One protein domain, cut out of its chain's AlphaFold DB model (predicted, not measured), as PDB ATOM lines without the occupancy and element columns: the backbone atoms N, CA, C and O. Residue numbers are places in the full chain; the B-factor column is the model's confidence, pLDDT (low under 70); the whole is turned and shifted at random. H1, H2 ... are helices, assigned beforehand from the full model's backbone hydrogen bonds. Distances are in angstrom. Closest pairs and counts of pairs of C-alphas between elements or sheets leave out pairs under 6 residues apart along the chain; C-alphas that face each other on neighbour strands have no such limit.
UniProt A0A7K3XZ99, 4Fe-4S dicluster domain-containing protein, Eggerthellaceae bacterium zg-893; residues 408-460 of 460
ATOM      1  N   SER A 408     626.049 480.472 506.468       73.75
ATOM      2  CA  SER A 408     625.946 480.955 505.080       73.75
ATOM      3  C   SER A 408     627.308 481.252 504.436       73.75
ATOM      4  O   SER A 408     627.606 480.760 503.344       73.75
ATOM      5  N   ILE A 409     628.164 482.008 505.129       76.06
ATOM      6  CA  ILE A 409     629.518 482.365 504.681       76.06
ATOM      7  C   ILE A 409     630.422 481.125 504.565       76.06
ATOM      8  O   ILE A 409     630.900 480.870 503.455       76.06
ATOM      9  N   PRO A 410     630.650 480.320 505.626       74.44
ATOM     10  CA  PRO A 410     631.534 479.155 505.534       74.44
ATOM     11  C   PRO A 410     631.049 478.133 504.498       74.44
ATOM     12  O   PRO A 410     631.859 477.640 503.716       74.44
ATOM     13  N   THR A 411     629.738 477.890 504.389       74.19
ATOM     14  CA  THR A 411     629.161 476.953 503.400       74.19
ATOM     15  C   THR A 411     629.385 477.423 501.963       74.19
ATOM     16  O   THR A 411     629.713 476.629 501.077       74.19
ATOM     17  N   ARG A 412     629.255 478.732 501.711       76.00
ATOM     18  CA  ARG A 412     629.537 479.317 500.395       76.00
ATOM     19  C   ARG A 412     631.029 479.264 500.061       76.00
ATOM     20  O   ARG A 412     631.384 478.969 498.921       76.00
ATOM     21  N   MET A 413     631.888 479.536 501.043       76.75
ATOM     22  CA  MET A 413     633.342 479.603 500.872       76.75
ATOM     23  C   MET A 413     634.014 478.226 500.776       76.75
ATOM     24  O   MET A 413     635.016 478.097 500.078       76.75
ATOM     25  N   ALA A 414     633.450 477.179 501.388       71.69
ATOM     26  CA  ALA A 414     633.984 475.809 501.352       71.69
ATOM     27  C   ALA A 414     634.177 475.254 499.925       71.69
ATOM     28  O   ALA A 414     635.015 474.385 499.677       71.69
ATOM     29  N   ARG A 415     633.437 475.800 498.956       68.88
ATOM     30  CA  ARG A 415     633.546 475.467 497.530       68.88
ATOM     31  C   ARG A 415     634.807 476.039 496.863       68.88
ATOM     32  O   ARG A 415     635.211 475.531 495.826       68.88
ATOM     33  N   LEU A 416     635.406 477.087 497.434       69.50
ATOM     34  CA  LEU A 416     636.553 477.819 496.875       69.50
ATOM     35  C   LEU A 416     637.899 477.369 497.461       69.50
ATOM     36  O   LEU A 416     638.937 477.551 496.826       69.50
ATOM     37  N   PHE A 417     637.898 476.789 498.661       66.06
ATOM     38  CA  PHE A 417     639.114 476.319 499.320       66.06
ATOM     39  C   PHE A 417     639.416 474.865 498.970       66.06
ATOM     40  O   PHE A 417     638.511 474.036 498.895       66.06
ATOM     41  N   LYS A 418     640.703 474.547 498.777       56.59
ATOM     42  CA  LYS A 418     641.183 473.174 498.533       56.59
ATOM     43  C   LYS A 418     641.221 472.323 499.807       56.59
ATOM     44  O   LYS A 418     641.206 471.102 499.719       56.59
ATOM     45  N   THR A 419     641.257 472.958 500.975       55.97
ATOM     46  CA  THR A 419     641.296 472.314 502.291       55.97
ATOM     47  C   THR A 419     639.950 472.466 503.002       55.97
ATOM     48  O   THR A 419     639.277 473.486 502.861       55.97
ATOM     49  N   ASN A 420     639.558 471.457 503.784       52.28
ATOM     50  CA  ASN A 420     638.288 471.423 504.530       52.28
ATOM     51  C   ASN A 420     638.297 472.315 505.790       52.28
ATOM     52  O   ASN A 420     637.373 472.273 506.593       52.28
ATOM     53  N   VAL A 421     639.338 473.133 505.971       51.97
ATOM     54  CA  VAL A 421     639.532 473.983 507.147       51.97
ATOM     55  C   VAL A 421     639.227 475.425 506.756       51.97
ATOM     56  O   VAL A 421     640.120 476.194 506.404       51.97
ATOM     57  N   VAL A 422     637.950 475.803 506.808       51.09
ATOM     58  CA  VAL A 422     637.610 477.214 507.010       51.09
ATOM     59  C   VAL A 422     637.971 477.488 508.469       51.09
ATOM     60  O   VAL A 422     637.425 476.834 509.350       51.09
ATOM     61  N   GLN A 423     638.950 478.357 508.736       50.09
ATOM     62  CA  GLN A 423     639.445 478.661 510.089       50.09
ATOM     63  C   GLN A 423     638.435 479.486 510.913       50.09
ATOM     64  O   GLN A 423     638.779 480.521 511.477       50.09
ATOM     65  N   ASP A 424     637.182 479.044 510.965       49.84
ATOM     66  CA  ASP A 424     636.198 479.511 511.929       49.84
ATOM     67  C   ASP A 424     635.958 478.377 512.943       49.84
ATOM     68  O   ASP A 424     635.360 477.357 512.589       49.84
ATOM     69  N   PRO A 425     636.445 478.499 514.192       50.97
ATOM     70  CA  PRO A 425     636.319 477.452 515.208       50.97
ATOM     71  C   PRO A 425     634.865 477.132 515.599       50.97
ATOM     72  O   PRO A 425     634.647 476.196 516.366       50.97
ATOM     73  N   GLN A 426     633.873 477.874 515.091       54.16
ATOM     74  CA  GLN A 426     632.455 477.681 515.398       54.16
ATOM     75  C   GLN A 426     631.665 476.910 514.324       54.16
ATOM     76  O   GLN A 426     630.502 476.586 514.567       54.16
ATOM     77  N   VAL A 427     632.249 476.590 513.157       56.06
ATOM     78  CA  VAL A 427     631.530 475.901 512.064       56.06
ATOM     79  C   VAL A 427     632.380 474.799 511.424       56.06
ATOM     80  O   VAL A 427     633.191 475.052 510.535       56.06
ATOM     81  N   THR A 428     632.144 473.547 511.820       59.59
ATOM     82  CA  THR A 428     632.679 472.354 511.150       59.59
ATOM     83  C   THR A 428     631.673 471.833 510.122       59.59
ATOM     84  O   THR A 428     630.625 471.297 510.471       59.59
ATOM     85  N   LEU A 429     631.977 472.000 508.832       64.56
ATOM     86  CA  LEU A 429     631.208 471.378 507.746       64.56
ATOM     87  C   LEU A 429     631.710 469.947 507.517       64.56
ATOM     88  O   LEU A 429     632.920 469.718 507.492       64.56
ATOM     89  N   ASN A 430     630.802 468.990 507.327       74.88
ATOM     90  CA  ASN A 430     631.166 467.602 507.028       74.88
ATOM     91  C   ASN A 430     631.817 467.504 505.634       74.88
ATOM     92  O   ASN A 430     631.341 468.117 504.678       74.88
ATOM     93  N   GLU A 431     632.864 466.689 505.479       73.75
ATOM     94  CA  GLU A 431     633.536 466.456 504.192       73.75
ATOM     95  C   GLU A 431     632.569 466.011 503.083       73.75
ATOM     96  O   GLU A 431     632.665 466.485 501.951       73.75
ATOM     97  N   ASN A 432     631.582 465.173 503.417       78.75
ATOM     98  CA  ASN A 432     630.549 464.730 502.477       78.75
ATOM     99  C   ASN A 432     629.619 465.874 502.045       78.75
ATOM    100  O   ASN A 432     629.174 465.912 500.899       78.75
ATOM    101  N   GLU A 433     629.314 466.813 502.942       76.50
ATOM    102  CA  GLU A 433     628.510 467.996 502.615       76.50
ATOM    103  C   GLU A 433     629.304 468.944 501.713       76.50
ATOM    104  O   GLU A 433     628.793 469.405 500.694       76.50
ATOM    105  N   VAL A 434     630.585 469.167 502.022       74.56
ATOM    106  CA  VAL A 434     631.489 469.976 501.192       74.56
ATOM    107  C   VAL A 434     631.656 469.373 499.793       74.56
ATOM    108  O   VAL A 434     631.633 470.115 498.808       74.56
ATOM    109  N   ALA A 435     631.773 468.047 499.677       79.25
ATOM    110  CA  ALA A 435     631.860 467.354 498.392       79.25
ATOM    111  C   ALA A 435     630.609 467.581 497.526       79.25
ATOM    112  O   ALA A 435     630.741 468.015 496.381       79.25
ATOM    113  N   LYS A 436     629.406 467.402 498.093       81.38
ATOM    114  CA  LYS A 436     628.129 467.676 497.401       81.38
ATOM    115  C   LYS A 436     628.035 469.126 496.924       81.38
ATOM    116  O   LYS A 436     627.743 469.389 495.762       81.38
ATOM    117  N   LEU A 437     628.389 470.074 497.795       77.19
ATOM    118  CA  LEU A 437     628.383 471.503 497.474       77.19
ATOM    119  C   LEU A 437     629.338 471.854 496.317       77.19
ATOM    120  O   LEU A 437     629.028 472.750 495.523       77.19
ATOM    121  N   ARG A 438     630.498 471.185 496.228       79.62
ATOM    122  CA  ARG A 438     631.462 471.340 495.123       79.62
ATOM    123  C   ARG A 438     630.939 470.724 493.826       79.62
ATOM    124  O   ARG A 438     631.046 471.368 492.786       79.62
ATOM    125  N   GLU A 439     630.346 469.536 493.886       84.69
ATOM    126  CA  GLU A 439     629.748 468.863 492.727       84.69
ATOM    127  C   GLU A 439     628.616 469.698 492.114       84.69
ATOM    128  O   GLU A 439     628.624 469.986 490.915       84.69
ATOM    129  N   TYR A 440     627.703 470.204 492.944       82.75
ATOM    130  CA  TYR A 440     626.668 471.133 492.499       82.75
ATOM    131  C   TYR A 440     627.246 472.406 491.888       82.75
ATOM    132  O   TYR A 440     626.740 472.885 490.872       82.75
ATOM    133  N   ALA A 441     628.292 472.979 492.494       79.00
ATOM    134  CA  ALA A 441     628.923 474.182 491.964       79.00
ATOM    135  C   ALA A 441     629.521 473.930 490.574       79.00
ATOM    136  O   ALA A 441     629.260 474.712 489.662       79.00
ATOM    137  N   ALA A 442     630.241 472.818 490.399       82.81
ATOM    138  CA  ALA A 442     630.821 472.420 489.120       82.81
ATOM    139  C   ALA A 442     629.742 472.184 488.053       82.81
ATOM    140  O   ALA A 442     629.850 472.719 486.950       82.81
ATOM    141  N   ARG A 443     628.666 471.463 488.402       86.69
ATOM    142  CA  ARG A 443     627.516 471.244 487.514       86.69
ATOM    143  C   ARG A 443     626.870 472.563 487.088       86.69
ATOM    144  O   ARG A 443     626.673 472.788 485.900       86.69
ATOM    145  N   ARG A 444     626.583 473.462 488.038       84.25
ATOM    146  CA  ARG A 444     625.979 474.773 487.738       84.25
ATOM    147  C   ARG A 444     626.892 475.653 486.891       84.25
ATOM    148  O   ARG A 444     626.400 476.377 486.031       84.25
ATOM    149  N   ASP A 445     628.199 475.638 487.132       84.31
ATOM    150  CA  ASP A 445     629.136 476.420 486.325       84.31
ATOM    151  C   ASP A 445     629.250 475.864 484.893       84.31
ATOM    152  O   ASP A 445     629.358 476.655 483.954       84.31
ATOM    153  N   GLU A 446     629.133 474.545 484.701       87.31
ATOM    154  CA  GLU A 446     629.047 473.931 483.370       87.31
ATOM    155  C   GLU A 446     627.746 474.290 482.643       87.31
ATOM    156  O   GLU A 446     627.797 474.784 481.518       87.31
ATOM    157  N   GLU A 447     626.590 474.159 483.303       86.62
ATOM    158  CA  GLU A 447     625.290 474.587 482.756       86.62
ATOM    159  C   GLU A 447     625.341 476.048 482.278       86.62
ATOM    160  O   GLU A 447     624.887 476.371 481.180       86.62
ATOM    161  N   ARG A 448     625.971 476.934 483.060       85.94
ATOM    162  CA  ARG A 448     626.160 478.340 482.672       85.94
ATOM    163  C   ARG A 448     627.109 478.520 481.497       85.94
ATOM    164  O   ARG A 448     626.872 479.402 480.675       85.94
ATOM    165  N   ARG A 449     628.194 477.744 481.413       86.12
ATOM    166  CA  ARG A 449     629.095 477.773 480.248       86.12
ATOM    167  C   ARG A 449     628.342 477.388 478.977       86.12
ATOM    168  O   ARG A 449     628.470 478.096 477.982       86.12
ATOM    169  N   CYS A 450     627.525 476.339 479.028       87.69
ATOM    170  CA  CYS A 450     626.677 475.926 477.911       87.69
ATOM    171  C   CYS A 450     625.647 477.003 477.546       87.69
ATOM    172  O   CYS A 450     625.547 477.386 476.384       87.69
ATOM    173  N   ALA A 451     624.937 477.552 478.535       84.62
ATOM    174  CA  ALA A 451     623.941 478.596 478.302       84.62
ATOM    175  C   ALA A 451     624.547 479.890 477.726       84.62
ATOM    176  O   ALA A 451     623.906 480.537 476.901       84.62
ATOM    177  N   ARG A 452     625.783 480.250 478.111       85.44
ATOM    178  CA  ARG A 452     626.522 481.380 477.519       85.44
ATOM    179  C   ARG A 452     626.831 481.143 476.049       85.44
ATOM    180  O   ARG A 452     626.496 481.990 475.234       85.44
ATOM    181  N   LYS A 453     627.395 479.980 475.709       86.50
ATOM    182  CA  LYS A 453     627.681 479.621 474.310       86.50
ATOM    183  C   LYS A 453     626.418 479.675 473.449       86.50
ATOM    184  O   LYS A 453     626.420 480.307 472.404       86.50
ATOM    185  N   ALA A 454     625.311 479.118 473.943       84.19
ATOM    186  CA  ALA A 454     624.027 479.152 473.244       84.19
ATOM    187  C   ALA A 454     623.411 480.564 473.134       84.19
ATOM    188  O   ALA A 454     622.539 480.798 472.299       84.19
ATOM    189  N   ALA A 455     623.776 481.503 474.011       78.00
ATOM    190  CA  ALA A 455     623.389 482.907 473.870       78.00
ATOM    191  C   ALA A 455     624.248 483.600 472.801       78.00
ATOM    192  O   ALA A 455     623.697 484.197 471.885       78.00
ATOM    193  N   GLU A 456     625.570 483.420 472.850       82.56
ATOM    194  CA  GLU A 456     626.511 483.962 471.858       82.56
ATOM    195  C   GLU A 456     626.225 483.465 470.432       82.56
ATOM    196  O   GLU A 456     626.402 484.212 469.476       82.56
ATOM    197  N   GLU A 457     625.774 482.218 470.276       84.12
ATOM    198  CA  GLU A 457     625.366 481.649 468.985       84.12
ATOM    199  C   GLU A 457     624.052 482.224 468.447       84.12
ATOM    200  O   GLU A 457     623.863 482.231 467.238       84.12
ATOM    201  N   ARG A 458     623.145 482.695 469.312       77.69
ATOM    202  CA  ARG A 458     621.885 483.338 468.887       77.69
ATOM    203  C   ARG A 458     622.073 484.790 468.463       77.69
ATOM    204  O   ARG A 458     621.260 485.291 467.693       77.69
ATOM    205  N   ASP A 459     623.102 485.445 468.992       70.38
ATOM    206  CA  ASP A 459     623.426 486.841 468.691       70.38
ATOM    207  C   ASP A 459     624.302 486.994 467.427       70.38
ATOM    208  O   ASP A 459     624.480 488.115 466.944       70.38
ATOM    209  N   ARG A 460     624.865 485.894 466.904       69.38
ATOM    210  CA  ARG A 460     625.591 485.826 465.621       69.38
ATOM    211  C   ARG A 460     624.649 485.473 464.481       69.38
ATOM    212  O   ARG A 460     624.873 486.031 463.384       69.38
TER     213      ARG A 460
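AT A GLANCE: This is residues 408 to 460 of the 460 residues of the protein "4Fe-4S dicluster domain-containing protein" of Eggerthellaceae bacterium zg-893 (UniProt A0A7K3XZ99). A short helix, H1, and a long looping link make a small head at one end of a long helix, H2, whose far part sticks out free with residues 443 to 460. The 53 printed residues, with two named helices in the order H1, H2 and no named strand, are all helix in class. The whole is only just extended, close to loose, with a radius of gyration of the C-alphas of 15.4 A, and spans 51 by 17 by 17 A.

IN THESE COORDINATES: H1 runs from residue 408, C-alpha at (625.946, 480.955, 505.080), to residue 413. Residues 414 to 430 hold no named element. H2, residues 431 to 456, is 37.4 A long and ends with C-alpha 456 at (626.511, 483.962, 471.858).

HOW THE PARTS SIT: H1 and H2 are close but not clearly touching; their closest C-alphas, of Thr 411 and Val 434, are 7.7 A apart. Their lines are about perpendicular, at 75 degrees. In H1 and H2 every O i to N i+4 pair is within hydrogen-bond range.

THE WHOLE: The C-alphas farthest apart, of Pro 425 and Arg 460, are 51.4 A apart. The printed part has no cut, and the link from H1 to H2 is long, with 17 residues. The pLDDT is under 70 at residues 415 to 429 and 460.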